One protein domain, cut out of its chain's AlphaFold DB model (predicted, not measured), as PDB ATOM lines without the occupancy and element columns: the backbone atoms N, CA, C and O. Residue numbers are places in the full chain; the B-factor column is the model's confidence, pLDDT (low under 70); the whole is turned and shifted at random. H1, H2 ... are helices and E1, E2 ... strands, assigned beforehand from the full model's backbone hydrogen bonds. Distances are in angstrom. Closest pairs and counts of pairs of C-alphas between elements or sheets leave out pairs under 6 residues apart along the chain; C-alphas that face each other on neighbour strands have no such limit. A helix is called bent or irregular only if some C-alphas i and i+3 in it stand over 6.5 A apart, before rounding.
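What this domain is: This is residues 480 to 677 of the 678 residues of an uncharacterized protein of Mytilus galloprovincialis (UniProt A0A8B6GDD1). Picture a twisted sheet of four parallel strands at one end of the domain, with H5 over one face and H1 over the opposite face, and two arms that reach away from it. One arm is H2 with the long loop of residues 529 to 553; the other is the bent helix H7, whose first half, H7a, packs on H1, followed by H8. The 198 printed residues include eight named helices and four named strands, in the order E1 H1 H2 H3 E2 H4 H5 E3 H6 E4 H7 H8; the sheet runs E1 E2 E3 E4, and the class is mixed, helices and strands. The whole is compact, with a radius of gyration of the C-alphas of 18.3 A and spans of 59 by 41 by 35 A.

Where its parts are: Start at Thr 480 and go on to E1, residues 491 to 493, where C-alpha 491 stands at (-22.830, -25.702, 1.889). Next come H1, residues 503 to 507, and H2, residues 519 to 528, 14.4 A long. After the loop you reach H3, residues 554 to 564, 15.4 A, and then E2, residues 568 to 574, 19.4 A. H4, residues 579 to 582, and H5, residues 584 to 593, 12.8 A, lead to E3, residues 597 to 604, 19.7 A. Find C-alpha 610 at (-7.414, -11.152, 8.007); from there H6 runs to residue 625, 22.0 A away. E4 is residues 640 to 644, 13.7 A. H7, residues 647 to 668, was assigned as one helix by its hydrogen bonds but is bent: C-alphas 656 and 659 are 7.4 A apart. Its arms are H7a, residues 647 to 656, and H7b, residues 659 to 668. H8, residues 670 to 677, ends with C-alpha 677 at (-43.195, 6.440, -13.220).

How they stand to each other: Begin at edge strand E1, parallel to E2 at 24 degrees, with N 493 and O 571 2.9 A apart, within hydrogen-bond range. E2 and E3 are parallel at 22 degrees, with N 601 and O 570 at 2.8 A; E3 and the other edge strand, E4, are parallel at 28 degrees, with N 604 and O 643 at 2.8 A. Three strand-helix-strand units, parallel neighbour strands with helices between them, follow the chain: E1, H1 H2 H3, E2; E2, H4 H5, E3; and E3, H6, E4, the last two with right-handed crossovers. H5 is on the sheet at a height of 9.7 A, along the strands, at 19 degrees to E2 on the local plane. H1 is on the opposite face, at a height of 8.0 A. H3 only grazes the sheet with residues 559 to 564, and H6 with residues 610 to 617. H3 touches H5, closest at C-alphas 560 and 586, 5.2 A, at a shallow tilt of 29 degrees, the same way. H6 touches H5 with residues 620 to 625 alone, closest at C-alphas 624 and 588, 7.0 A, at a steep tilt of 64 degrees. H4 is close to H6 but not clearly touching, with C-alphas 580 and 617 at 7.0 A. Farther out, H2 and H3 form a helical hairpin, closest at C-alphas 521 and 555, 6.3 A. H1 touches H7a, closest at C-alphas 505 and 653, 4.3 A. H7a and H7b stand at a steep tilt of 66 degrees, and H7b and H8 are about perpendicular at 82 degrees. Every O i to N i+4 pair is within hydrogen-bond range in H1, H2, H3, H5, H6, H7a, H7b and H8; H4 is too short for one.

The domain as a whole: Look for the two C-alphas farthest apart, Asn 537 and Phe 635, at 59.3 A. The printed part has no cut. The links H1 to H2, H2 to H3 and H6 to E4 are long. Mean pLDDT of the printed part is 87.1; residues 481 to 486, 510 and 677 are under 70.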
ATOM      1  N   THR A 480     -42.614 -32.712   5.372       70.31
ATOM      2  CA  THR A 480     -41.983 -32.874   4.055       70.31
ATOM      3  C   THR A 480     -41.023 -34.072   4.032       70.31
ATOM      4  O   THR A 480     -40.140 -34.210   4.871       70.31
ATOM      5  N   ARG A 481     -41.153 -34.967   3.031       55.66
ATOM      6  CA  ARG A 481     -40.298 -36.179   2.905       55.66
ATOM      7  C   ARG A 481     -38.817 -35.864   2.682       55.66
ATOM      8  O   ARG A 481     -37.952 -36.706   2.921       55.66
ATOM      9  N   LYS A 482     -38.529 -34.677   2.157       58.22
ATOM     10  CA  LYS A 482     -37.196 -34.092   2.113       58.22
ATOM     11  C   LYS A 482     -37.287 -32.854   3.005       58.22
ATOM     12  O   LYS A 482     -37.770 -31.844   2.494       58.22
ATOM     13  N   PRO A 483     -36.883 -32.916   4.292       54.00
ATOM     14  CA  PRO A 483     -36.737 -31.698   5.082       54.00
ATOM     15  C   PRO A 483     -35.896 -30.722   4.262       54.00
ATOM     16  O   PRO A 483     -35.064 -31.196   3.481       54.00
ATOM     17  N   LEU A 484     -36.156 -29.416   4.412       57.72
ATOM     18  CA  LEU A 484     -35.591 -28.262   3.683       57.72
ATOM     19  C   LEU A 484     -34.299 -28.515   2.904       57.72
ATOM     20  O   LEU A 484     -34.130 -28.036   1.784       57.72
ATOM     21  N   VAL A 485     -33.383 -29.252   3.524       60.22
ATOM     22  CA  VAL A 485     -32.112 -29.682   2.994       60.22
ATOM     23  C   VAL A 485     -31.758 -31.070   3.581       60.22
ATOM     24  O   VAL A 485     -31.685 -31.206   4.798       60.22
ATOM     25  N   LYS A 486     -31.489 -32.112   2.766       69.69
ATOM     26  CA  LYS A 486     -30.754 -33.306   3.264       69.69
ATOM     27  C   LYS A 486     -29.359 -32.861   3.695       69.69
ATOM     28  O   LYS A 486     -28.732 -32.149   2.905       69.69
ATOM     29  N   LYS A 487     -28.868 -33.328   4.851       78.69
ATOM     30  CA  LYS A 487     -27.500 -33.039   5.312       78.69
ATOM     31  C   LYS A 487     -26.483 -33.173   4.175       78.69
ATOM     32  O   LYS A 487     -26.521 -34.156   3.434       78.69
ATOM     33  N   THR A 488     -25.634 -32.163   3.998       80.88
ATOM     34  CA  THR A 488     -24.628 -32.125   2.923       80.88
ATOM     35  C   THR A 488     -23.373 -31.392   3.370       80.88
ATOM     36  O   THR A 488     -23.442 -30.423   4.121       80.88
ATOM     37  N   ASP A 489     -22.247 -31.851   2.845       80.00
ATOM     38  CA  ASP A 489     -20.910 -31.276   2.968       80.00
ATOM     39  C   ASP A 489     -20.633 -30.112   2.007       80.00
ATOM     40  O   ASP A 489     -19.623 -29.429   2.125       80.00
ATOM     41  N   LYS A 490     -21.537 -29.846   1.059       84.00
ATOM     42  CA  LYS A 490     -21.395 -28.768   0.073       84.00
ATOM     43  C   LYS A 490     -22.324 -27.607   0.394       84.00
ATOM     44  O   LYS A 490     -23.260 -27.346  -0.359       84.00
ATOM     45  N   VAL A 491     -22.085 -26.918   1.509       87.81
ATOM     46  CA  VAL A 491     -22.830 -25.702   1.889       87.81
ATOM     47  C   VAL A 491     -21.920 -24.480   1.855       87.81
ATOM     48  O   VAL A 491     -20.793 -24.512   2.349       87.81
ATOM     49  N   SER A 492     -22.423 -23.391   1.279       91.62
ATOM     50  CA  SER A 492     -21.797 -22.074   1.357       91.62
ATOM     51  C   SER A 492     -22.755 -21.037   1.920       91.62
ATOM     52  O   SER A 492     -23.926 -20.979   1.545       91.62
ATOM     53  N   ILE A 493     -22.223 -20.212   2.814       93.19
ATOM     54  CA  ILE A 493     -22.934 -19.129   3.488       93.19
ATOM     55  C   ILE A 493     -22.297 -17.802   3.087       93.19
ATOM     56  O   ILE A 493     -21.080 -17.704   2.939       93.19
ATOM     57  N   PHE A 494     -23.127 -16.786   2.913       93.56
ATOM     58  CA  PHE A 494     -22.733 -15.401   2.685       93.56
ATOM     59  C   PHE A 494     -23.853 -14.501   3.212       93.56
ATOM     60  O   PHE A 494     -24.954 -14.989   3.476       93.56
ATOM     61  N   ASP A 495     -23.575 -13.211   3.371       93.12
ATOM     62  CA  ASP A 495     -24.596 -12.236   3.746       93.12
ATOM     63  C   ASP A 495     -25.571 -12.013   2.576       93.12
ATOM     64  O   ASP A 495     -25.225 -11.432   1.542       93.12
ATOM     65  N   THR A 496     -26.797 -12.516   2.725       89.38
ATOM     66  CA  THR A 496     -27.832 -12.425   1.694       89.38
ATOM     67  C   THR A 496     -28.374 -10.999   1.560       89.38
ATOM     68  O   THR A 496     -28.863 -10.645   0.481       89.38
ATOM     69  N   GLU A 497     -28.238 -10.142   2.576       86.19
ATOM     70  CA  GLU A 497     -28.717  -8.755   2.558       86.19
ATOM     71  C   GLU A 497     -27.844  -7.843   1.680       86.19
ATOM     72  O   GLU A 497     -28.317  -6.816   1.182       86.19
ATOM     73  N   ASN A 498     -26.599  -8.243   1.389       87.06
ATOM     74  CA  ASN A 498     -25.712  -7.505   0.492       87.06
ATOM     75  C   ASN A 498     -26.291  -7.431  -0.930       87.06
ATOM     76  O   ASN A 498     -26.435  -8.432  -1.639       87.06
ATOM     77  N   ILE A 499     -26.599  -6.211  -1.376       83.56
ATOM     78  CA  ILE A 499     -27.241  -5.939  -2.676       83.56
ATOM     79  C   ILE A 499     -26.266  -6.145  -3.823       83.56
ATOM     80  O   ILE A 499     -26.591  -6.814  -4.797       83.56
ATOM     81  N   GLN A 500     -25.063  -5.592  -3.686       85.00
ATOM     82  CA  GLN A 500     -23.980  -5.709  -4.657       85.00
ATOM     83  C   GLN A 500     -22.979  -6.771  -4.198       85.00
ATOM     84  O   GLN A 500     -21.793  -6.501  -4.046       85.00
ATOM     85  N   SER A 501     -23.481  -7.979  -3.932       87.62
ATOM     86  CA  SER A 501     -22.639  -9.068  -3.442       87.62
ATOM     87  C   SER A 501     -21.776  -9.632  -4.571       87.62
ATOM     88  O   SER A 501     -22.286 -10.107  -5.590       87.62
ATOM     89  N   ALA A 502     -20.464  -9.595  -4.371       88.88
ATOM     90  CA  ALA A 502     -19.464 -10.335  -5.126       88.88
ATOM     91  C   ALA A 502     -19.335 -11.786  -4.628       88.88
ATOM     92  O   ALA A 502     -18.761 -12.622  -5.325       88.88
ATOM     93  N   ALA A 503     -19.885 -12.117  -3.455       89.88
ATOM     94  CA  ALA A 503     -19.899 -13.475  -2.913       89.88
ATOM     95  C   ALA A 503     -20.973 -14.381  -3.540       89.88
ATOM     96  O   ALA A 503     -20.769 -15.594  -3.589       89.88
ATOM     97  N   HIS A 504     -22.086 -13.823  -4.035       91.00
ATOM     98  CA  HIS A 504     -23.227 -14.610  -4.526       91.00
ATOM     99  C   HIS A 504     -22.832 -15.660  -5.577       91.00
ATOM    100  O   HIS A 504     -23.166 -16.830  -5.404       91.00
ATOM    101  N   GLY A 505     -22.109 -15.277  -6.637       86.94
ATOM    102  CA  GLY A 505     -21.670 -16.226  -7.669       86.94
ATOM    103  C   GLY A 505     -20.841 -17.359  -7.061       86.94
ATOM    104  O   GLY A 505     -21.179 -18.525  -7.208       86.94
ATOM    105  N   LEU A 506     -19.832 -17.035  -6.251       88.88
ATOM    106  CA  LEU A 506     -18.990 -18.025  -5.566       88.88
ATOM    107  C   LEU A 506     -19.784 -18.982  -4.669       88.88
ATOM    108  O   LEU A 506     -19.539 -20.189  -4.696       88.88
ATOM    109  N   ALA A 507     -20.703 -18.447  -3.864       88.81
ATOM    110  CA  ALA A 507     -21.462 -19.211  -2.882       88.81
ATOM    111  C   ALA A 507     -22.566 -20.057  -3.527       88.81
ATOM    112  O   ALA A 507     -22.841 -21.163  -3.067       88.81
ATOM    113  N   CYS A 508     -23.187 -19.549  -4.590       88.62
ATOM    114  CA  CYS A 508     -24.331 -20.153  -5.257       88.62
ATOM    115  C   CYS A 508     -23.980 -20.807  -6.601       88.62
ATOM    116  O   CYS A 508     -24.881 -21.033  -7.404       88.62
ATOM    117  N   ASN A 509     -22.720 -21.150  -6.875       83.25
ATOM    118  CA  ASN A 509     -22.340 -21.870  -8.097       83.25
ATOM    119  C   ASN A 509     -22.876 -23.317  -8.147       83.25
ATOM    120  O   ASN A 509     -23.445 -23.837  -7.185       83.25
ATOM    121  N   GLU A 510     -22.751 -23.969  -9.305       66.50
ATOM    122  CA  GLU A 510     -23.202 -25.353  -9.489       66.50
ATOM    123  C   GLU A 510     -22.493 -26.326  -8.535       66.50
ATOM    124  O   GLU A 510     -21.293 -26.240  -8.284       66.50
ATOM    125  N   GLY A 511     -23.260 -27.262  -7.972       71.44
ATOM    126  CA  GLY A 511     -22.749 -28.270  -7.041       71.44
ATOM    127  C   GLY A 511     -22.572 -27.800  -5.594       71.44
ATOM    128  O   GLY A 511     -22.309 -28.644  -4.740       71.44
ATOM    129  N   VAL A 512     -22.768 -26.511  -5.295       82.06
ATOM    130  CA  VAL A 512     -22.759 -25.963  -3.929       82.06
ATOM    131  C   VAL A 512     -24.159 -25.505  -3.542       82.06
ATOM    132  O   VAL A 512     -24.867 -24.843  -4.301       82.06
ATOM    133  N   ARG A 513     -24.587 -25.873  -2.337       83.12
ATOM    134  CA  ARG A 513     -25.859 -25.445  -1.775       83.12
ATOM    135  C   ARG A 513     -25.673 -24.108  -1.066       83.12
ATOM    136  O   ARG A 513     -24.944 -24.022  -0.082       83.12
ATOM    137  N   CYS A 514     -26.375 -23.089  -1.542       86.94
ATOM    138  CA  CYS A 514     -26.463 -21.793  -0.882       86.94
ATOM    139  C   CYS A 514     -27.889 -21.522  -0.404       86.94
ATOM    140  O   CYS A 514     -28.844 -22.111  -0.917       86.94
ATOM    141  N   VAL A 515     -28.020 -20.611   0.558       86.38
ATOM    142  CA  VAL A 515     -29.298 -20.232   1.175       86.38
ATOM    143  C   VAL A 515     -30.321 -19.771   0.130       86.38
ATOM    144  O   VAL A 515     -31.432 -20.295   0.106       86.38
ATOM    145  N   GLU A 516     -29.948 -18.863  -0.780       87.19
ATOM    146  CA  GLU A 516     -30.887 -18.280  -1.758       87.19
ATOM    147  C   GLU A 516     -31.441 -19.312  -2.766       87.19
ATOM    148  O   GLU A 516     -32.497 -19.096  -3.354       87.19
ATOM    149  N   LYS A 517     -30.777 -20.468  -2.938       85.31
ATOM    150  CA  LYS A 517     -31.249 -21.582  -3.784       85.31
ATOM    151  C   LYS A 517     -32.181 -22.557  -3.057       85.31
ATOM    152  O   LYS A 517     -32.673 -23.508  -3.668       85.31
ATOM    153  N   VAL A 518     -32.412 -22.375  -1.757       85.31
ATOM    154  CA  VAL A 518     -33.344 -23.211  -0.994       85.31
ATOM    155  C   VAL A 518     -34.774 -22.805  -1.335       85.31
ATOM    156  O   VAL A 518     -35.152 -21.644  -1.213       85.31
ATOM    157  N   GLN A 519     -35.596 -23.778  -1.730       84.50
ATOM    158  CA  GLN A 519     -36.962 -23.532  -2.202       84.50
ATOM    159  C   GLN A 519     -37.798 -22.713  -1.205       84.50
ATOM    160  O   GLN A 519     -38.412 -21.722  -1.594       84.50
ATOM    161  N   LEU A 520     -37.776 -23.069   0.083       87.12
ATOM    162  CA  LEU A 520     -38.532 -22.332   1.102       87.12
ATOM    163  C   LEU A 520     -38.018 -20.900   1.291       87.12
ATOM    164  O   LEU A 520     -38.819 -19.996   1.497       87.12
ATOM    165  N   TYR A 521     -36.704 -20.683   1.164       89.88
ATOM    166  CA  TYR A 521     -36.133 -19.338   1.207       89.88
ATOM    167  C   TYR A 521     -36.696 -18.483   0.066       89.88
ATOM    168  O   TYR A 521     -37.174 -17.383   0.313       89.88
ATOM    169  N   SER A 522     -36.734 -19.015  -1.162       87.44
ATOM    170  CA  SER A 522     -37.292 -18.293  -2.316       87.44
ATOM    171  C   SER A 522     -38.787 -17.972  -2.169       87.44
ATOM    172  O   SER A 522     -39.210 -16.865  -2.502       87.44
ATOM    173  N   MET A 523     -39.579 -18.895  -1.603       89.50
ATOM    174  CA  MET A 523     -41.002 -18.670  -1.311       89.50
ATOM    175  C   MET A 523     -41.183 -17.538  -0.299       89.50
ATOM    176  O   MET A 523     -41.912 -16.583  -0.554       89.50
ATOM    177  N   PHE A 524     -40.472 -17.606   0.830       92.94
ATOM    178  CA  PHE A 524     -40.556 -16.580   1.869       92.94
ATOM    179  C   PHE A 524     -40.026 -15.234   1.399       92.94
ATOM    180  O   PHE A 524     -40.626 -14.215   1.716       92.94
ATOM    181  N   GLN A 525     -38.952 -15.213   0.613       91.00
ATOM    182  CA  GLN A 525     -38.416 -13.980   0.053       91.00
ATOM    183  C   GLN A 525     -39.451 -13.287  -0.838       91.00
ATOM    184  O   GLN A 525     -39.626 -12.076  -0.731       91.00
ATOM    185  N   SER A 526     -40.180 -14.048  -1.664       89.44
ATOM    186  CA  SER A 526     -41.277 -13.497  -2.461       89.44
ATOM    187  C   SER A 526     -42.372 -12.891  -1.580       89.44
ATOM    188  O   SER A 526     -42.808 -11.783  -1.863       89.44
ATOM    189  N   THR A 527     -42.798 -13.587  -0.521       93.06
ATOM    190  CA  THR A 527     -43.859 -13.115   0.386       93.06
ATOM    191  C   THR A 527     -43.438 -11.899   1.216       93.06
ATOM    192  O   THR A 527     -44.226 -10.981   1.419       93.06
ATOM    193  N   ILE A 528     -42.202 -11.874   1.716       92.00
ATOM    194  CA  ILE A 528     -41.698 -10.804   2.593       92.00
ATOM    195  C   ILE A 528     -41.475  -9.509   1.811       92.00
ATOM    196  O   ILE A 528     -41.678  -8.425   2.351       92.00
ATOM    197  N   ASN A 529     -41.131  -9.618   0.527       90.00
ATOM    198  CA  ASN A 529     -40.964  -8.472  -0.362       90.00
ATOM    199  C   ASN A 529     -42.292  -7.932  -0.928       90.00
ATOM    200  O   ASN A 529     -42.269  -6.955  -1.683       90.00
ATOM    201  N   SER A 530     -43.433  -8.549  -0.600       91.50
ATOM    202  CA  SER A 530     -44.745  -8.102  -1.066       91.50
ATOM    203  C   SER A 530     -45.100  -6.718  -0.506       91.50
ATOM    204  O   SER A 530     -44.783  -6.357   0.632       91.50
ATOM    205  N   LYS A 531     -45.790  -5.934  -1.334       90.75
ATOM    206  CA  LYS A 531     -46.210  -4.557  -1.052       90.75
ATOM    207  C   LYS A 531     -47.718  -4.438  -1.199       90.75
ATOM    208  O   LYS A 531     -48.353  -5.282  -1.830       90.75
ATOM    209  N   TYR A 532     -48.284  -3.388  -0.625       90.44
ATOM    210  CA  TYR A 532     -49.702  -3.070  -0.736       90.44
ATOM    211  C   TYR A 532     -49.904  -1.561  -0.853       90.44
ATOM    212  O   TYR A 532     -49.043  -0.790  -0.445       90.44
ATOM    213  N   LYS A 533     -51.045  -1.136  -1.400       88.06
ATOM    214  CA  LYS A 533     -51.480   0.267  -1.365       88.06
ATOM    215  C   LYS A 533     -52.565   0.406  -0.300       88.06
ATOM    216  O   LYS A 533     -53.621  -0.200  -0.488       88.06
ATOM    217  N   PRO A 534     -52.336   1.158   0.793       83.88
ATOM    218  CA  PRO A 534     -53.371   1.422   1.792       83.88
ATOM    219  C   PRO A 534     -54.667   1.987   1.191       83.88
ATOM    220  O   PRO A 534     -55.756   1.605   1.607       83.88
ATOM    221  N   GLU A 535     -54.544   2.869   0.199       82.44
ATOM    222  CA  GLU A 535     -55.636   3.464  -0.568       82.44
ATOM    223  C   GLU A 535     -55.312   3.364  -2.072       82.44
ATOM    224  O   GLU A 535     -54.428   4.078  -2.557       82.44
ATOM    225  N   PRO A 536     -56.017   2.516  -2.848       79.38
ATOM    226  CA  PRO A 536     -55.653   2.194  -4.233       79.38
ATOM    227  C   PRO A 536     -55.472   3.400  -5.163       79.38
ATOM    228  O   PRO A 536     -54.666   3.335  -6.090       79.38
ATOM    229  N   ASN A 537     -56.208   4.482  -4.900       79.25
ATOM    230  CA  ASN A 537     -56.264   5.650  -5.774       79.25
ATOM    231  C   ASN A 537     -55.270   6.754  -5.389       79.25
ATOM    232  O   ASN A 537     -54.854   7.499  -6.267       79.25
ATOM    233  N   ASN A 538     -54.884   6.864  -4.110       74.12
ATOM    234  CA  ASN A 538     -54.230   8.074  -3.588       74.12
ATOM    235  C   ASN A 538     -53.003   7.819  -2.697       74.12
ATOM    236  O   ASN A 538     -52.314   8.776  -2.347       74.12
ATOM    237  N   SER A 539     -52.710   6.574  -2.308       76.94
ATOM    238  CA  SER A 539     -51.536   6.276  -1.478       76.94
ATOM    239  C   SER A 539     -50.389   5.683  -2.289       76.94
ATOM    240  O   SER A 539     -50.607   4.854  -3.178       76.94
ATOM    241  N   ILE A 540     -49.167   6.030  -1.892       82.38
ATOM    242  CA  ILE A 540     -47.943   5.343  -2.316       82.38
ATOM    243  C   ILE A 540     -48.039   3.866  -1.898       82.38
ATOM    244  O   ILE A 540     -48.700   3.529  -0.912       82.38
ATOM    245  N   GLU A 541     -47.414   2.973  -2.666       85.81
ATOM    246  CA  GLU A 541     -47.206   1.600  -2.201       85.81
ATOM    247  C   GLU A 541     -46.435   1.604  -0.876       85.81
ATOM    248  O   GLU A 541     -45.638   2.491  -0.603       85.81
ATOM    249  N   GLU A 542     -46.678   0.614  -0.031       87.12
ATOM    250  CA  GLU A 542     -45.972   0.406   1.224       87.12
ATOM    251  C   GLU A 542     -45.577  -1.070   1.334       87.12
ATOM    252  O   GLU A 542     -46.317  -1.971   0.930       87.12
ATOM    253  N   ALA A 543     -44.412  -1.351   1.915       88.12
ATOM    254  CA  ALA A 543     -44.001  -2.726   2.189       88.12
ATOM    255  C   ALA A 543     -44.907  -3.384   3.250       88.12
ATOM    256  O   ALA A 543     -45.270  -2.759   4.245       88.12
ATOM    257  N   LEU A 544     -45.267  -4.659   3.079       90.31
ATOM    258  CA  LEU A 544     -46.100  -5.371   4.064       90.31
ATOM    259  C   LEU A 544     -45.323  -5.786   5.323       90.31
ATOM    260  O   LEU A 544     -45.888  -5.837   6.421       90.31
ATOM    261  N   PHE A 545     -44.038  -6.100   5.153       88.81
ATOM    262  CA  PHE A 545     -43.152  -6.644   6.184       88.81
ATOM    263  C   PHE A 545     -41.850  -5.846   6.269       88.81
ATOM    264  O   PHE A 545     -40.754  -6.388   6.132       88.81
ATOM    265  N   ASP A 546     -41.964  -4.532   6.435       83.44
ATOM    266  CA  ASP A 546     -40.798  -3.664   6.525       83.44
ATOM    267  C   ASP A 546     -40.016  -3.894   7.828       83.44
ATOM    268  O   ASP A 546     -40.566  -4.300   8.854       83.44
ATOM    269  N   GLY A 547     -38.715  -3.599   7.798       78.50
ATOM    270  CA  GLY A 547     -37.819  -3.835   8.932       78.50
ATOM    271  C   GLY A 547     -38.133  -3.015  10.192       78.50
ATOM    272  O   GLY A 547     -37.614  -3.346  11.259       78.50
ATOM    273  N   HIS A 548     -38.959  -1.966  10.096       78.94
ATOM    274  CA  HIS A 548     -39.225  -1.035  11.193       78.94
ATOM    275  C   HIS A 548     -40.600  -1.233  11.837       78.94
ATOM    276  O   HIS A 548     -40.688  -1.348  13.059       78.94
ATOM    277  N   ASP A 549     -41.669  -1.276  11.047       83.12
ATOM    278  CA  ASP A 549     -43.035  -1.372  11.545       83.12
ATOM    279  C   ASP A 549     -43.547  -2.805  11.626       83.12
ATOM    280  O   ASP A 549     -44.311  -3.091  12.545       83.12
ATOM    281  N   ASN A 550     -43.166  -3.712  10.720       88.44
ATOM    282  CA  ASN A 550     -43.634  -5.101  10.757       88.44
ATOM    283  C   ASN A 550     -42.570  -6.140  10.329       88.44
ATOM    284  O   ASN A 550     -42.824  -6.954   9.433       88.44
ATOM    285  N   PRO A 551     -41.410  -6.203  11.005       89.81
ATOM    286  CA  PRO A 551     -40.294  -7.057  10.592       89.81
ATOM    287  C   PRO A 551     -40.658  -8.546  10.626       89.81
ATOM    288  O   PRO A 551     -41.419  -8.980  11.493       89.81
ATOM    289  N   SER A 552     -40.116  -9.351   9.707       92.62
ATOM    290  CA  SER A 552     -40.357 -10.802   9.636       92.62
ATOM    291  C   SER A 552     -39.076 -11.605   9.908       92.62
ATOM    292  O   SER A 552     -38.084 -11.377   9.221       92.62
ATOM    293  N   PRO A 553     -39.079 -12.578  10.844       93.88
ATOM    294  CA  PRO A 553     -37.911 -13.420  11.126       93.88
ATOM    295  C   PRO A 553     -37.774 -14.632  10.185       93.88
ATOM    296  O   PRO A 553     -36.863 -15.438  10.348       93.88
ATOM    297  N   LEU A 554     -38.683 -14.821   9.220       94.06
ATOM    298  CA  LEU A 554     -38.776 -16.059   8.430       94.06
ATOM    299  C   LEU A 554     -37.499 -16.407   7.648       94.06
ATOM    300  O   LEU A 554     -37.112 -17.576   7.637       94.06
ATOM    301  N   LEU A 555     -36.841 -15.432   7.009       93.19
ATOM    302  CA  LEU A 555     -35.600 -15.691   6.259       93.19
ATOM    303  C   LEU A 555     -34.474 -16.131   7.194       93.19
ATOM    304  O   LEU A 555     -33.841 -17.154   6.945       93.19
ATOM    305  N   GLU A 556     -34.304 -15.425   8.311       93.25
ATOM    306  CA  GLU A 556     -33.288 -15.728   9.319       93.25
ATOM    307  C   GLU A 556     -33.506 -17.110   9.962       93.25
ATOM    308  O   GLU A 556     -32.554 -17.845  10.236       93.25
ATOM    309  N   ILE A 557     -34.768 -17.500  10.185       94.31
ATOM    310  CA  ILE A 557     -35.111 -18.846  10.659       94.31
ATOM    311  C   ILE A 557     -34.636 -19.882   9.632       94.31
ATOM    312  O   ILE A 557     -33.922 -20.819   9.995       94.31
ATOM    313  N   VAL A 558     -34.979 -19.717   8.348       92.56
ATOM    314  CA  VAL A 558     -34.563 -20.655   7.288       92.56
ATOM    315  C   VAL A 558     -33.043 -20.718   7.157       92.56
ATOM    316  O   VAL A 558     -32.497 -21.814   7.054       92.56
ATOM    317  N   GLU A 559     -32.348 -19.586   7.221       92.81
ATOM    318  CA  GLU A 559     -30.883 -19.515   7.211       92.81
ATOM    319  C   GLU A 559     -30.251 -20.340   8.337       92.81
ATOM    320  O   GLU A 559     -29.342 -21.140   8.095       92.81
ATOM    321  N   GLN A 560     -30.772 -20.219   9.560       94.06
ATOM    322  CA  GLN A 560     -30.315 -21.016  10.699       94.06
ATOM    323  C   GLN A 560     -30.625 -22.509  10.522       94.06
ATOM    324  O   GLN A 560     -29.785 -23.350  10.848       94.06
ATOM    325  N   PHE A 561     -31.780 -22.871   9.954       90.94
ATOM    326  CA  PHE A 561     -32.083 -24.266   9.612       90.94
ATOM    327  C   PHE A 561     -31.131 -24.823   8.545       90.94
ATOM    328  O   PHE A 561     -30.659 -25.952   8.681       90.94
ATOM    329  N   VAL A 562     -30.799 -24.046   7.509       90.25
ATOM    330  CA  VAL A 562     -29.817 -24.436   6.483       90.25
ATOM    331  C   VAL A 562     -28.446 -24.659   7.117       90.25
ATOM    332  O   VAL A 562     -27.811 -25.680   6.854       90.25
ATOM    333  N   ALA A 563     -28.025 -23.763   8.008       92.81
ATOM    334  CA  ALA A 563     -26.783 -23.898   8.759       92.81
ATOM    335  C   ALA A 563     -26.763 -25.150   9.648       92.81
ATOM    336  O   ALA A 563     -25.740 -25.829   9.729       92.81
ATOM    337  N   LYS A 564     -27.893 -25.501  10.274       91.38
ATOM    338  CA  LYS A 564     -28.034 -26.716  11.091       91.38
ATOM    339  C   LYS A 564     -28.014 -28.009  10.264       91.38
ATOM    340  O   LYS A 564     -27.670 -29.057  10.800       91.38
ATOM    341  N   GLN A 565     -28.364 -27.944   8.980       88.81
ATOM    342  CA  GLN A 565     -28.300 -29.078   8.048       88.81
ATOM    343  C   GLN A 565     -26.969 -29.161   7.280       88.81
ATOM    344  O   GLN A 565     -26.785 -30.070   6.471       88.81
ATOM    345  N   ALA A 566     -26.032 -28.239   7.494       90.81
ATOM    346  CA  ALA A 566     -24.693 -28.363   6.932       90.81
ATOM    347  C   ALA A 566     -23.907 -29.489   7.629       90.81
ATOM    348  O   ALA A 566     -24.155 -29.796   8.793       90.81
ATOM    349  N   ALA A 567     -22.963 -30.104   6.926       91.62
ATOM    350  CA  ALA A 567     -22.047 -31.105   7.465       91.62
ATOM    351  C   ALA A 567     -20.640 -30.891   6.883       91.62
ATOM    352  O   ALA A 567     -20.471 -30.071   5.983       91.62
ATOM    353  N   GLY A 568     -19.632 -31.609   7.379       90.25
ATOM    354  CA  GLY A 568     -18.280 -31.594   6.815       90.25
ATOM    355  C   GLY A 568     -17.651 -30.195   6.807       90.25
ATOM    356  O   GLY A 568     -17.664 -29.492   7.819       90.25
ATOM    357  N   ASN A 569     -17.104 -29.785   5.662       91.19
ATOM    358  CA  ASN A 569     -16.408 -28.508   5.515       91.19
ATOM    359  C   ASN A 569     -17.331 -27.432   4.942       91.19
ATOM    360  O   ASN A 569     -17.740 -27.500   3.785       91.19
ATOM    361  N   VAL A 570     -17.599 -26.389   5.726       93.50
ATOM    362  CA  VAL A 570     -18.480 -25.289   5.313       93.50
ATOM    363  C   VAL A 570     -17.660 -24.063   4.940       93.50
ATOM    364  O   VAL A 570     -16.737 -23.672   5.657       93.50
ATOM    365  N   SER A 571     -18.017 -23.439   3.820       94.56
ATOM    366  CA  SER A 571     -17.408 -22.184   3.373       94.56
ATOM    367  C   SER A 571     -18.290 -20.998   3.750       94.56
ATOM    368  O   SER A 571     -19.489 -20.999   3.479       94.56
ATOM    369  N   VAL A 572     -17.698 -19.972   4.357       95.62
ATOM    370  CA  VAL A 572     -18.370 -18.706   4.671       95.62
ATOM    371  C   VAL A 572     -17.656 -17.590   3.925       95.62
ATOM    372  O   VAL A 572     -16.488 -17.323   4.199       95.62
ATOM    373  N   TYR A 573     -18.341 -16.941   2.992       94.75
ATOM    374  CA  TYR A 573     -17.788 -15.828   2.227       94.75
ATOM    375  C   TYR A 573     -17.984 -14.512   2.977       94.75
ATOM    376  O   TYR A 573     -19.092 -14.203   3.410       94.75
ATOM    377  N   ILE A 574     -16.896 -13.755   3.121       95.31
ATOM    378  CA  ILE A 574     -16.840 -12.483   3.843       95.31
ATOM    379  C   ILE A 574     -16.375 -11.387   2.882       95.31
ATOM    380  O   ILE A 574     -15.231 -11.385   2.420       95.31
ATOM    381  N   GLU A 575     -17.268 -10.446   2.600       92.31
ATOM    382  CA  GLU A 575     -17.041  -9.261   1.768       92.31
ATOM    383  C   GLU A 575     -16.620  -8.065   2.628       92.31
ATOM    384  O   GLU A 575     -15.818  -7.228   2.216       92.31
ATOM    385  N   SER A 576     -17.133  -8.004   3.858       92.06
ATOM    386  CA  SER A 576     -16.836  -6.966   4.836       92.06
ATOM    387  C   SER A 576     -16.767  -7.535   6.248       92.06
ATOM    388  O   SER A 576     -17.407  -8.519   6.594       92.06
ATOM    389  N   ILE A 577     -16.035  -6.862   7.140       90.19
ATOM    390  CA  ILE A 577     -16.015  -7.220   8.571       90.19
ATOM    391  C   ILE A 577     -17.427  -7.119   9.186       90.19
ATOM    392  O   ILE A 577     -17.718  -7.792  10.177       90.19
ATOM    393  N   ARG A 578     -18.313  -6.296   8.603       91.38
ATOM    394  CA  ARG A 578     -19.710  -6.154   9.045       91.38
ATOM    395  C   ARG A 578     -20.504  -7.455   8.894       91.38
ATOM    396  O   ARG A 578     -21.353  -7.717   9.746       91.38
ATOM    397  N   ASP A 579     -20.143  -8.297   7.930       92.88
ATOM    398  CA  ASP A 579     -20.812  -9.570   7.647       92.88
ATOM    399  C   ASP A 579     -20.741 -10.523   8.850       92.88
ATOM    400  O   ASP A 579     -21.656 -11.300   9.079       92.88
ATOM    401  N   ILE A 580     -19.711 -10.428   9.705       93.50
ATOM    402  CA  ILE A 580     -19.629 -11.223  10.949       93.50
ATOM    403  C   ILE A 580     -20.762 -10.888  11.926       93.50
ATOM    404  O   ILE A 580     -21.190 -11.739  12.712       93.50
ATOM    405  N   SER A 581     -21.237  -9.643  11.919       91.50
ATOM    406  CA  SER A 581     -22.377  -9.234  12.737       91.50
ATOM    407  C   SER A 581     -23.705  -9.598  12.082       91.50
ATOM    408  O   SER A 581     -24.582 -10.059  12.808       91.50
ATOM    409  N   ALA A 582     -23.833  -9.454  10.759       90.38
ATOM    410  CA  ALA A 582     -25.028  -9.873  10.019       90.38
ATOM    411  C   ALA A 582     -25.239 -11.393  10.126       90.38
ATOM    412  O   ALA A 582     -26.290 -11.868  10.542       90.38
ATOM    413  N   LEU A 583     -24.175 -12.169   9.923       93.69
ATOM    414  CA  LEU A 583     -24.184 -13.628  10.003       93.69
ATOM    415  C   LEU A 583     -24.095 -14.168  11.436       93.69
ATOM    416  O   LEU A 583     -23.899 -15.367  11.617       93.69
ATOM    417  N   ARG A 584     -24.217 -13.327  12.474       93.62
ATOM    418  CA  ARG A 584     -23.980 -13.715  13.879       93.62
ATOM    419  C   ARG A 584     -24.704 -15.008  14.257       93.62
ATOM    420  O   ARG A 584     -24.088 -15.895  14.843       93.62
ATOM    421  N   ASN A 585     -25.999 -15.101  13.966       92.88
ATOM    422  CA  ASN A 585     -26.812 -16.241  14.386       92.88
ATOM    423  C   ASN A 585     -26.489 -17.491  13.562       92.88
ATOM    424  O   ASN A 585     -26.319 -18.566  14.129       92.88
ATOM    425  N   ILE A 586     -26.255 -17.330  12.259       94.75
ATOM    426  CA  ILE A 586     -25.821 -18.402  11.361       94.75
ATOM    427  C   ILE A 586     -24.466 -18.968  11.803       94.75
ATOM    428  O   ILE A 586     -24.318 -20.177  11.971       94.75
ATOM    429  N   LEU A 587     -23.487 -18.101  12.067       95.62
ATOM    430  CA  LEU A 587     -22.165 -18.488  12.556       95.62
ATOM    431  C   LEU A 587     -22.246 -19.176  13.918       95.62
ATOM    432  O   LEU A 587     -21.562 -20.177  14.122       95.62
ATOM    433  N   LYS A 588     -23.112 -18.711  14.828       95.12
ATOM    434  CA  LYS A 588     -23.353 -19.409  16.098       95.12
ATOM    435  C   LYS A 588     -23.882 -20.824  15.841       95.12
ATOM    436  O   LYS A 588     -23.388 -21.770  16.448       95.12
ATOM    437  N   VAL A 589     -24.828 -21.008  14.917       95.25
ATOM    438  CA  VAL A 589     -25.329 -22.347  14.564       95.25
ATOM    439  C   VAL A 589     -24.214 -23.231  14.016       95.25
ATOM    440  O   VAL A 589     -24.020 -24.328  14.536       95.25
ATOM    441  N   LEU A 590     -23.455 -22.755  13.025       94.56
ATOM    442  CA  LEU A 590     -22.363 -23.521  12.416       94.56
ATOM    443  C   LEU A 590     -21.289 -23.891  13.450       94.56
ATOM    444  O   LEU A 590     -20.896 -25.047  13.566       94.56
ATOM    445  N   MET A 591     -20.815 -22.907  14.212       93.56
ATOM    446  CA  MET A 591     -19.622 -23.069  15.037       93.56
ATOM    447  C   MET A 591     -19.886 -23.701  16.399       93.56
ATOM    448  O   MET A 591     -18.972 -24.293  16.972       93.56
ATOM    449  N   ILE A 592     -21.108 -23.568  16.918       93.25
ATOM    450  CA  ILE A 592     -21.458 -23.958  18.287       93.25
ATOM    451  C   ILE A 592     -22.496 -25.073  18.297       93.25
ATOM    452  O   ILE A 592     -22.301 -26.061  18.993       93.25
ATOM    453  N   TYR A 593     -23.595 -24.961  17.547       92.94
ATOM    454  CA  TYR A 593     -24.723 -25.896  17.678       92.94
ATOM    455  C   TYR A 593     -24.722 -27.056  16.682       92.94
ATOM    456  O   TYR A 593     -25.423 -28.052  16.894       92.94
ATOM    457  N   ASN A 594     -23.988 -26.954  15.578       92.19
ATOM    458  CA  ASN A 594     -23.947 -27.998  14.568       92.19
ATOM    459  C   ASN A 594     -22.776 -28.960  14.820       92.19
ATOM    460  O   ASN A 594     -21.619 -28.615  14.595       92.19
ATOM    461  N   ARG A 595     -23.085 -30.178  15.287       89.25
ATOM    462  CA  ARG A 595     -22.107 -31.248  15.557       89.25
ATOM    463  C   ARG A 595     -21.556 -31.901  14.289       89.25
ATOM    464  O   ARG A 595     -20.475 -32.471  14.324       89.25
ATOM    465  N   ASP A 596     -22.252 -31.764  13.163       89.94
ATOM    466  CA  ASP A 596     -21.881 -32.415  11.906       89.94
ATOM    467  C   ASP A 596     -20.817 -31.642  11.108       89.94
ATOM    468  O   ASP A 596     -20.354 -32.125  10.077       89.94
ATOM    469  N   ILE A 597     -20.436 -30.436  11.545       90.94
ATOM    470  CA  ILE A 597     -19.385 -29.643  10.890       90.94
ATOM    471  C   ILE A 597     -18.010 -30.073  11.393       90.94
ATOM    472  O   ILE A 597     -17.772 -30.170  12.597       90.94
ATOM    473  N   GLU A 598     -17.095 -30.286  10.460       88.19
ATOM    474  CA  GLU A 598     -15.701 -30.626  10.732       88.19
ATOM    475  C   GLU A 598     -14.815 -29.381  10.741       88.19
ATOM    476  O   GLU A 598     -13.968 -29.249  11.618       88.19
ATOM    477  N   MET A 599     -15.024 -28.446   9.807       89.69
ATOM    478  CA  MET A 599     -14.264 -27.199   9.713       89.69
ATOM    479  C   MET A 599     -15.090 -26.078   9.077       89.69
ATOM    480  O   MET A 599     -15.843 -26.299   8.128       89.69
ATOM    481  N   VAL A 600     -14.885 -24.848   9.551       94.31
ATOM    482  CA  VAL A 600     -15.401 -23.635   8.900       94.31
ATOM    483  C   VAL A 600     -14.262 -22.885   8.214       94.31
ATOM    484  O   VAL A 600     -13.288 -22.481   8.846       94.31
ATOM    485  N   THR A 601     -14.378 -22.678   6.905       95.31
ATOM    486  CA  THR A 601     -13.416 -21.887   6.128       95.31
ATOM    487  C   THR A 601     -14.011 -20.519   5.830       95.31
ATOM    488  O   THR A 601     -14.961 -20.404   5.056       95.31
ATOM    489  N   PHE A 602     -13.449 -19.476   6.437       96.12
ATOM    490  CA  PHE A 602     -13.799 -18.094   6.135       96.12
ATOM    491  C   PHE A 602     -13.024 -17.636   4.898       96.12
ATOM    492  O   PHE A 602     -11.808 -17.452   4.945       96.12
ATOM    493  N   LEU A 603     -13.737 -17.471   3.790       94.81
ATOM    494  CA  LEU A 603     -13.215 -17.043   2.501       94.81
ATOM    495  C   LEU A 603     -13.398 -15.535   2.356       94.81
ATOM    496  O   LEU A 603     -14.512 -15.039   2.202       94.81
ATOM    497  N   THR A 604     -12.295 -14.802   2.415       93.94
ATOM    498  CA  THR A 604     -12.295 -13.340   2.321       93.94
ATOM    499  C   THR A 604     -12.192 -12.861   0.880       93.94
ATOM    500  O   THR A 604     -11.403 -13.388   0.092       93.94
ATOM    501  N   LEU A 605     -13.002 -11.859   0.531       89.06
ATOM    502  CA  LEU A 605     -12.877 -11.135  -0.733       89.06
ATOM    503  C   LEU A 605     -11.850  -9.995  -0.618       89.06
ATOM    504  O   LEU A 605     -11.404  -9.623   0.471       89.06
ATOM    505  N   THR A 606     -11.458  -9.435  -1.763       79.75
ATOM    506  CA  THR A 606     -10.434  -8.384  -1.871       79.75
ATOM    507  C   THR A 606     -10.693  -7.209  -0.923       79.75
ATOM    508  O   THR A 606     -11.742  -6.577  -0.989       79.75
ATOM    509  N   GLY A 607      -9.706  -6.881  -0.078       79.88
ATOM    510  CA  GLY A 607      -9.737  -5.714   0.817       79.88
ATOM    511  C   GLY A 607     -10.068  -6.009   2.287       79.88
ATOM    512  O   GLY A 607      -9.891  -5.130   3.136       79.88
ATOM    513  N   VAL A 608     -10.480  -7.234   2.634       87.94
ATOM    514  CA  VAL A 608     -10.734  -7.626   4.031       87.94
ATOM    515  C   VAL A 608      -9.421  -7.971   4.742       87.94
ATOM    516  O   VAL A 608      -8.681  -8.864   4.342       87.94
ATOM    517  N   LYS A 609      -9.116  -7.277   5.846       89.56
ATOM    518  CA  LYS A 609      -7.914  -7.555   6.654       89.56
ATOM    519  C   LYS A 609      -8.116  -8.800   7.529       89.56
ATOM    520  O   LYS A 609      -8.916  -8.750   8.468       89.56
ATOM    521  N   LYS A 610      -7.341  -9.864   7.284       91.31
ATOM    522  CA  LYS A 610      -7.414 -11.152   8.007       91.31
ATOM    523  C   LYS A 610      -7.319 -11.022   9.527       91.31
ATOM    524  O   LYS A 610      -8.156 -11.584  10.222       91.31
ATOM    525  N   ASP A 611      -6.392 -10.220  10.049       90.00
ATOM    526  CA  ASP A 611      -6.218 -10.067  11.505       90.00
ATOM    527  C   ASP A 611      -7.444  -9.440  12.180       90.00
ATOM    528  O   ASP A 611      -7.857  -9.835  13.275       90.00
ATOM    529  N   LYS A 612      -8.075  -8.472  11.503       91.38
ATOM    530  CA  LYS A 612      -9.311  -7.850  11.993       91.38
ATOM    531  C   LYS A 612     -10.470  -8.840  11.964       91.38
ATOM    532  O   LYS A 612     -11.272  -8.850  12.895       91.38
ATOM    533  N   LEU A 613     -10.542  -9.664  10.921       92.25
ATOM    534  CA  LEU A 613     -11.543 -10.717  10.804       92.25
ATOM    535  C   LEU A 613     -11.371 -11.779  11.897       92.25
ATOM    536  O   LEU A 613     -12.333 -12.084  12.595       92.25
ATOM    537  N   ALA A 614     -10.146 -12.270  12.105       91.38
ATOM    538  CA  ALA A 614      -9.816 -13.212  13.173       91.38
ATOM    539  C   ALA A 614     -10.216 -12.657  14.545       91.38
ATOM    540  O   ALA A 614     -10.898 -13.330  15.313       91.38
ATOM    541  N   THR A 615      -9.891 -11.389  14.818       90.31
ATOM    542  CA  THR A 615     -10.287 -10.710  16.061       90.31
ATOM    543  C   THR A 615     -11.811 -10.621  16.209       90.31
ATOM    544  O   THR A 615     -12.344 -10.831  17.299       90.31
ATOM    545  N   ALA A 616     -12.534 -10.309  15.128       91.81
ATOM    546  CA  ALA A 616     -13.992 -10.223  15.148       91.81
ATOM    547  C   ALA A 616     -14.644 -11.587  15.422       91.81
ATOM    548  O   ALA A 616     -15.547 -11.664  16.256       91.81
ATOM    549  N   ILE A 617     -14.158 -12.654  14.778       91.88
ATOM    550  CA  ILE A 617     -14.610 -14.035  15.002       91.88
ATOM    551  C   ILE A 617     -14.311 -14.459  16.444       91.88
ATOM    552  O   ILE A 617     -15.203 -14.937  17.139       91.88
ATOM    553  N   GLN A 618     -13.092 -14.211  16.925       89.00
ATOM    554  CA  GLN A 618     -12.661 -14.594  18.269       89.00
ATOM    555  C   GLN A 618     -13.541 -13.970  19.364       89.00
ATOM    556  O   GLN A 618     -14.021 -14.679  20.245       89.00
ATOM    557  N   ARG A 619     -13.863 -12.673  19.256       88.94
ATOM    558  CA  ARG A 619     -14.783 -11.996  20.193       88.94
ATOM    559  C   ARG A 619     -16.174 -12.637  20.222       88.94
ATOM    560  O   ARG A 619     -16.811 -12.707  21.275       88.94
ATOM    561  N   LYS A 620     -16.672 -13.089  19.064       91.81
ATOM    562  CA  LYS A 620     -17.955 -13.800  18.988       91.81
ATOM    563  C   LYS A 620     -17.861 -15.172  19.650       91.81
ATOM    564  O   LYS A 620     -18.739 -15.494  20.443       91.81
ATOM    565  N   ILE A 621     -16.792 -15.926  19.388       90.25
ATOM    566  CA  ILE A 621     -16.537 -17.239  19.999       90.25
ATOM    567  C   ILE A 621     -16.518 -17.144  21.525       90.25
ATOM    568  O   ILE A 621     -17.214 -17.914  22.174       90.25
ATOM    569  N   GLU A 622     -15.790 -16.183  22.094       85.06
ATOM    570  CA  GLU A 622     -15.718 -15.979  23.549       85.06
ATOM    571  C   GLU A 622     -17.102 -15.725  24.156       85.06
ATOM    572  O   GLU A 622     -17.473 -16.326  25.162       85.06
ATOM    573  N   THR A 623     -17.913 -14.903  23.485       87.25
ATOM    574  CA  THR A 623     -19.288 -14.622  23.916       87.25
ATOM    575  C   THR A 623     -20.184 -15.859  23.801       87.25
ATOM    576  O   THR A 623     -21.026 -16.123  24.664       87.25
ATOM    577  N   TRP A 624     -20.055 -16.626  22.717       90.12
ATOM    578  CA  TRP A 624     -20.899 -17.791  22.465       90.12
ATOM    579  C   TRP A 624     -20.543 -18.986  23.342       90.12
ATOM    580  O   TRP A 624     -21.454 -19.673  23.794       90.12
ATOM    581  N   ALA A 625     -19.256 -19.202  23.620       84.88
ATOM    582  CA  ALA A 625     -18.776 -20.282  24.474       84.88
ATOM    583  C   ALA A 625     -19.376 -20.209  25.887       84.88
ATOM    584  O   ALA A 625     -19.706 -21.243  26.457       84.88
ATOM    585  N   GLY A 626     -19.589 -18.996  26.408       84.00
ATOM    586  CA  GLY A 626     -20.226 -18.771  27.708       84.00
ATOM    587  C   GLY A 626     -21.759 -18.725  27.706       84.00
ATOM    588  O   GLY A 626     -22.372 -18.730  28.773       84.00
ATOM    589  N   SER A 627     -22.398 -18.681  26.531       85.75
ATOM    590  CA  SER A 627     -23.856 -18.513  26.367       85.75
ATOM    591  C   SER A 627     -24.521 -19.643  25.573       85.75
ATOM    592  O   SER A 627     -25.612 -19.467  25.018       85.75
ATOM    593  N   ALA A 628     -23.865 -20.799  25.485       88.81
ATOM    594  CA  ALA A 628     -24.398 -22.007  24.866       88.81
ATOM    595  C   ALA A 628     -24.339 -23.189  25.838       88.81
ATOM    596  O   ALA A 628     -23.446 -23.277  26.676       88.81
ATOM    597  N   CYS A 629     -25.312 -24.094  25.723       86.44
ATOM    598  CA  CYS A 629     -25.398 -25.273  26.572       86.44
ATOM    599  C   CYS A 629     -24.774 -26.494  25.876       86.44
ATOM    600  O   CYS A 629     -25.316 -26.919  24.851       86.44
ATOM    601  N   PRO A 630     -23.754 -27.144  26.471       83.06
ATOM    602  CA  PRO A 630     -23.107 -28.340  25.914       83.06
ATOM    603  C   PRO A 630     -24.044 -29.532  25.657       83.06
ATOM    604  O   PRO A 630     -23.709 -30.422  24.879       83.06
ATOM    605  N   ILE A 631     -25.226 -29.570  26.289       83.88
ATOM    606  CA  ILE A 631     -26.243 -30.610  26.046       83.88
ATOM    607  C   ILE A 631     -26.779 -30.512  24.611       83.88
ATOM    608  O   ILE A 631     -26.937 -31.532  23.936       83.88
ATOM    609  N   TRP A 632     -27.013 -29.287  24.137       86.31
ATOM    610  CA  TRP A 632     -27.630 -28.989  22.840       86.31
ATOM    611  C   TRP A 632     -26.608 -28.540  21.787       86.31
ATOM    612  O   TRP A 632     -26.890 -28.568  20.588       86.31
ATOM    613  N   SER A 633     -25.418 -28.127  22.225       89.25
ATOM    614  CA  SER A 633     -24.312 -27.683  21.380       89.25
ATOM    615  C   SER A 633     -23.224 -28.749  21.238       89.25
ATOM    616  O   SER A 633     -23.326 -29.861  21.759       89.25
ATOM    617  N   ARG A 634     -22.169 -28.410  20.502       88.50
ATOM    618  CA  ARG A 634     -20.867 -29.072  20.589       88.50
ATOM    619  C   ARG A 634     -20.274 -28.862  21.981       88.50
ATOM    620  O   ARG A 634     -20.686 -27.952  22.707       88.50
ATOM    621  N   PHE A 635     -19.285 -29.668  22.331       83.50
ATOM    622  CA  PHE A 635     -18.468 -29.451  23.516       83.50
ATOM    623  C   PHE A 635     -17.390 -28.380  23.291       83.50
ATOM    624  O   PHE A 635     -17.087 -27.597  24.188       83.50
ATOM    625  N   ALA A 636     -16.824 -28.319  22.088       85.62
ATOM    626  CA  ALA A 636     -15.862 -27.299  21.694       85.62
ATOM    627  C   ALA A 636     -16.302 -26.625  20.397       85.62
ATOM    628  O   ALA A 636     -16.988 -27.220  19.559       85.62
ATOM    629  N   VAL A 637     -15.898 -25.368  20.240       90.00
ATOM    630  CA  VAL A 637     -16.147 -24.587  19.027       90.00
ATOM    631  C   VAL A 637     -15.547 -25.332  17.833       90.00
ATOM    632  O   VAL A 637     -14.475 -25.916  17.948       90.00
ATOM    633  N   VAL A 638     -16.205 -25.327  16.678       90.75
ATOM    634  CA  VAL A 638     -15.637 -25.920  15.455       90.75
ATOM    635  C   VAL A 638     -14.276 -25.279  15.109       90.75
ATOM    636  O   VAL A 638     -14.118 -24.063  15.289       90.75
ATOM    637  N   PRO A 639     -13.279 -26.030  14.607       89.12
ATOM    638  CA  PRO A 639     -12.074 -25.397  14.092       89.12
ATOM    639  C   PRO A 639     -12.400 -24.526  12.881       89.12
ATOM    640  O   PRO A 639     -13.302 -24.821  12.088       89.12
ATOM    641  N   TYR A 640     -11.625 -23.458  12.714       93.12
ATOM    642  CA  TYR A 640     -11.771 -22.574  11.572       93.12
ATOM    643  C   TYR A 640     -10.430 -22.095  11.027       93.12
ATOM    644  O   TYR A 640      -9.421 -22.067  11.731       93.12
ATOM    645  N   LYS A 641     -10.446 -21.693   9.758       92.94
ATOM    646  CA  LYS A 641      -9.326 -21.041   9.075       92.94
ATOM    647  C   LYS A 641      -9.822 -19.872   8.231       92.94
ATOM    648  O   LYS A 641     -11.003 -19.812   7.889       92.94
ATOM    649  N   ILE A 642      -8.916 -18.953   7.905       94.75
ATOM    650  CA  ILE A 642      -9.198 -17.773   7.081       94.75
ATOM    651  C   ILE A 642      -8.319 -17.827   5.834       94.75
ATOM    652  O   ILE A 642      -7.093 -17.880   5.935       94.75
ATOM    653  N   GLU A 643      -8.943 -17.782   4.661       94.12
ATOM    654  CA  GLU A 643      -8.279 -17.867   3.360       94.12
ATOM    655  C   GLU A 643      -8.734 -16.724   2.443       94.12
ATOM    656  O   GLU A 643      -9.834 -16.188   2.586       94.12
ATOM    657  N   ASP A 644      -7.871 -16.326   1.507       92.62
ATOM    658  CA  ASP A 644      -8.227 -15.337   0.484       92.62
ATOM    659  C   ASP A 644      -8.829 -16.051  -0.723       92.62
ATOM    660  O   ASP A 644      -8.301 -17.066  -1.191       92.62
ATOM    661  N   VAL A 645      -9.902 -15.495  -1.280       91.19
ATOM    662  CA  VAL A 645     -10.374 -15.914  -2.598       91.19
ATOM    663  C   VAL A 645      -9.485 -15.285  -3.663       91.19
ATOM    664  O   VAL A 645      -9.247 -14.078  -3.668       91.19
ATOM    665  N   HIS A 646      -9.026 -16.103  -4.609       89.56
ATOM    666  CA  HIS A 646      -8.214 -15.622  -5.721       89.56
ATOM    667  C   HIS A 646      -8.947 -14.510  -6.512       89.56
ATOM    668  O   HIS A 646     -10.091 -14.741  -6.920       89.56
ATOM    669  N   PRO A 647      -8.316 -13.350  -6.800       87.50
ATOM    670  CA  PRO A 647      -8.989 -12.192  -7.404       87.50
ATOM    671  C   PRO A 647      -9.752 -12.493  -8.698       87.50
ATOM    672  O   PRO A 647     -10.874 -12.033  -8.876       87.50
ATOM    673  N   SER A 648      -9.205 -13.343  -9.575       87.38
ATOM    674  CA  SER A 648      -9.880 -13.734 -10.825       87.38
ATOM    675  C   SER A 648     -11.228 -14.433 -10.607       87.38
ATOM    676  O   SER A 648     -12.149 -14.269 -11.407       87.38
ATOM    677  N   ARG A 649     -11.376 -15.193  -9.512       89.12
ATOM    678  CA  ARG A 649     -12.648 -15.831  -9.147       89.12
ATOM    679  C   ARG A 649     -13.659 -14.801  -8.652       89.12
ATOM    680  O   ARG A 649     -14.845 -14.956  -8.921       89.12
ATOM    681  N   VAL A 650     -13.192 -13.760  -7.960       88.44
ATOM    682  CA  VAL A 650     -14.035 -12.648  -7.501       88.44
ATOM    683  C   VAL A 650     -14.602 -11.892  -8.699       88.44
ATOM    684  O   VAL A 650     -15.812 -11.705  -8.772       88.44
ATOM    685  N   THR A 651     -13.764 -11.550  -9.683       88.06
ATOM    686  CA  THR A 651     -14.209 -10.866 -10.909       88.06
ATOM    687  C   THR A 651     -15.292 -11.656 -11.639       88.06
ATOM    688  O   THR A 651     -16.352 -11.107 -11.930       88.06
ATOM    689  N   ARG A 652     -15.080 -12.961 -11.853       87.69
ATOM    690  CA  ARG A 652     -16.080 -13.828 -12.498       87.69
ATOM    691  C   ARG A 652     -17.394 -13.879 -11.713       87.69
ATOM    692  O   ARG A 652     -18.466 -13.755 -12.284       87.69
ATOM    693  N   SER A 653     -17.315 -13.987 -10.390       89.12
ATOM    694  CA  SER A 653     -18.502 -14.010  -9.529       89.12
ATOM    695  C   SER A 653     -19.331 -12.725  -9.596       89.12
ATOM    696  O   SER A 653     -20.559 -12.777  -9.546       89.12
ATOM    697  N   ILE A 654     -18.678 -11.566  -9.731       88.12
ATOM    698  CA  ILE A 654     -19.361 -10.280  -9.927       88.12
ATOM    699  C   ILE A 654     -20.130 -10.278 -11.255       88.12
ATOM    700  O   ILE A 654     -21.246  -9.760 -11.323       88.12
ATOM    701  N   GLU A 655     -19.554 -10.861 -12.308       88.06
ATOM    702  CA  GLU A 655     -20.216 -11.005 -13.606       88.06
ATOM    703  C   GLU A 655     -21.425 -11.945 -13.512       88.06
ATOM    704  O   GLU A 655     -22.531 -11.535 -13.876       88.06
ATOM    705  N   ASP A 656     -21.248 -13.130 -12.924       87.12
ATOM    706  CA  ASP A 656     -22.310 -14.126 -12.722       87.12
ATOM    707  C   ASP A 656     -23.454 -13.580 -11.840       87.12
ATOM    708  O   ASP A 656     -24.638 -13.827 -12.077       87.12
ATOM    709  N   GLY A 657     -23.116 -12.787 -10.819       85.88
ATOM    710  CA  GLY A 657     -24.062 -12.179  -9.881       85.88
ATOM    711  C   GLY A 657     -24.773 -10.927 -10.402       85.88
ATOM    712  O   GLY A 657     -25.713 -10.450  -9.760       85.88
ATOM    713  N   ARG A 658     -24.378 -10.384 -11.563       87.88
ATOM    714  CA  ARG A 658     -24.844  -9.073 -12.051       87.88
ATOM    715  C   ARG A 658     -26.365  -8.985 -12.173       87.88
ATOM    716  O   ARG A 658     -26.950  -7.973 -11.791       87.88
ATOM    717  N   HIS A 659     -27.012 -10.029 -12.692       87.81
ATOM    718  CA  HIS A 659     -28.469 -10.052 -12.848       87.81
ATOM    719  C   HIS A 659     -29.187 -10.024 -11.490       87.81
ATOM    720  O   HIS A 659     -30.081  -9.207 -11.271       87.81
ATOM    721  N   ARG A 660     -28.744 -10.866 -10.547       88.81
ATOM    722  CA  ARG A 660     -29.272 -10.914  -9.175       88.81
ATOM    723  C   ARG A 660     -29.089  -9.573  -8.464       88.81
ATOM    724  O   ARG A 660     -30.037  -9.077  -7.862       88.81
ATOM    725  N   ASN A 661     -27.908  -8.962  -8.575       89.75
ATOM    726  CA  ASN A 661     -27.606  -7.681  -7.932       89.75
ATOM    727  C   ASN A 661     -28.486  -6.548  -8.483       89.75
ATOM    728  O   ASN A 661     -29.075  -5.809  -7.701       89.75
ATOM    729  N   LYS A 662     -28.689  -6.487  -9.809       88.50
ATOM    730  CA  LYS A 662     -29.639  -5.545 -10.430       88.50
ATOM    731  C   LYS A 662     -31.077  -5.751  -9.944       88.50
ATOM    732  O   LYS A 662     -31.786  -4.776  -9.717       88.50
ATOM    733  N   MET A 663     -31.526  -7.000  -9.781       86.19
ATOM    734  CA  MET A 663     -32.873  -7.270  -9.260       86.19
ATOM    735  C   MET A 663     -33.031  -6.817  -7.804       86.19
ATOM    736  O   MET A 663     -34.034  -6.182  -7.485       86.19
ATOM    737  N   LYS A 664     -32.046  -7.076  -6.934       87.19
ATOM    738  CA  LYS A 664     -32.080  -6.602  -5.540       87.19
ATOM    739  C   LYS A 664     -32.021  -5.080  -5.428       87.19
ATOM    740  O   LYS A 664     -32.696  -4.503  -4.582       87.19
ATOM    741  N   GLU A 665     -31.242  -4.432  -6.287       87.25
ATOM    742  CA  GLU A 665     -31.156  -2.973  -6.345       87.25
ATOM    743  C   GLU A 665     -32.508  -2.349  -6.709       87.25
ATOM    744  O   GLU A 665     -32.995  -1.498  -5.969       87.25
ATOM    745  N   LYS A 666     -33.174  -2.855  -7.756       83.50
ATOM    746  CA  LYS A 666     -34.547  -2.450  -8.111       83.50
ATOM    747  C   LYS A 666     -35.543  -2.707  -6.982       83.50
ATOM    748  O   LYS A 666     -36.384  -1.870  -6.684       83.50
ATOM    749  N   GLN A 667     -35.442  -3.860  -6.317       82.19
ATOM    750  CA  GLN A 667     -36.323  -4.187  -5.195       82.19
ATOM    751  C   GLN A 667     -36.178  -3.223  -4.021       82.19
ATOM    752  O   GLN A 667     -37.178  -2.978  -3.358       82.19
ATOM    753  N   ARG A 668     -34.979  -2.686  -3.758       80.19
ATOM    754  CA  ARG A 668     -34.751  -1.700  -2.692       80.19
ATOM    755  C   ARG A 668     -35.116  -0.282  -3.117       80.19
ATOM    756  O   ARG A 668     -35.708   0.438  -2.326       80.19
ATOM    757  N   ASN A 669     -34.803   0.092  -4.352       82.56
ATOM    758  CA  ASN A 669     -35.023   1.441  -4.879       82.56
ATOM    759  C   ASN A 669     -36.399   1.606  -5.538       82.56
ATOM    760  O   ASN A 669     -36.624   2.550  -6.287       82.56
ATOM    761  N   TRP A 670     -37.330   0.703  -5.250       80.56
ATOM    762  CA  TRP A 670     -38.651   0.688  -5.861       80.56
ATOM    763  C   TRP A 670     -39.457   1.970  -5.625       80.56
ATOM    764  O   TRP A 670     -40.273   2.320  -6.466       80.56
ATOM    765  N   GLU A 671     -39.241   2.668  -4.504       76.12
ATOM    766  CA  GLU A 671     -39.877   3.965  -4.224       76.12
ATOM    767  C   GLU A 671     -39.410   5.025  -5.224       76.12
ATOM    768  O   GLU A 671     -40.213   5.817  -5.703       76.12
ATOM    769  N   ILE A 672     -38.125   4.999  -5.592       76.75
ATOM    770  CA  ILE A 672     -37.551   5.893  -6.603       76.75
ATOM    771  C   ILE A 672     -38.126   5.543  -7.975       76.75
ATOM    772  O   ILE A 672     -38.577   6.434  -8.685       76.75
ATOM    773  N   ASP A 673     -38.162   4.254  -8.327       71.44
ATOM    774  CA  ASP A 673     -38.761   3.801  -9.587       71.44
ATOM    775  C   ASP A 673     -40.242   4.209  -9.676       71.44
ATOM    776  O   ASP A 673     -40.701   4.629 -10.732       71.44
ATOM    777  N   TRP A 674     -40.978   4.138  -8.562       70.25
ATOM    778  CA  TRP A 674     -42.376   4.560  -8.487       70.25
ATOM    779  C   TRP A 674     -42.537   6.071  -8.690       70.25
ATOM    780  O   TRP A 674     -43.330   6.473  -9.536       70.25
ATOM    781  N   ILE A 675     -41.742   6.894  -7.990       71.56
ATOM    782  CA  ILE A 675     -41.742   8.362  -8.145       71.56
ATOM    783  C   ILE A 675     -41.418   8.768  -9.588       71.56
ATOM    784  O   ILE A 675     -41.936   9.762 -10.076       71.56
ATOM    785  N   MET A 676     -40.558   8.012 -10.274       71.25
ATOM    786  CA  MET A 676     -40.153   8.293 -11.654       71.25
ATOM    787  C   MET A 676     -41.163   7.799 -12.710       71.25
ATOM    788  O   MET A 676     -41.014   8.137 -13.883       71.25
ATOM    789  N   MET A 677     -42.142   6.965 -12.331       60.53
ATOM    790  CA  MET A 677     -43.195   6.440 -13.220       60.53
ATOM    791  C   MET A 677     -44.520   7.212 -13.131       60.53
ATOM    792  O   MET A 677     -45.354   7.069 -14.027       60.53
TER     793      MET A 677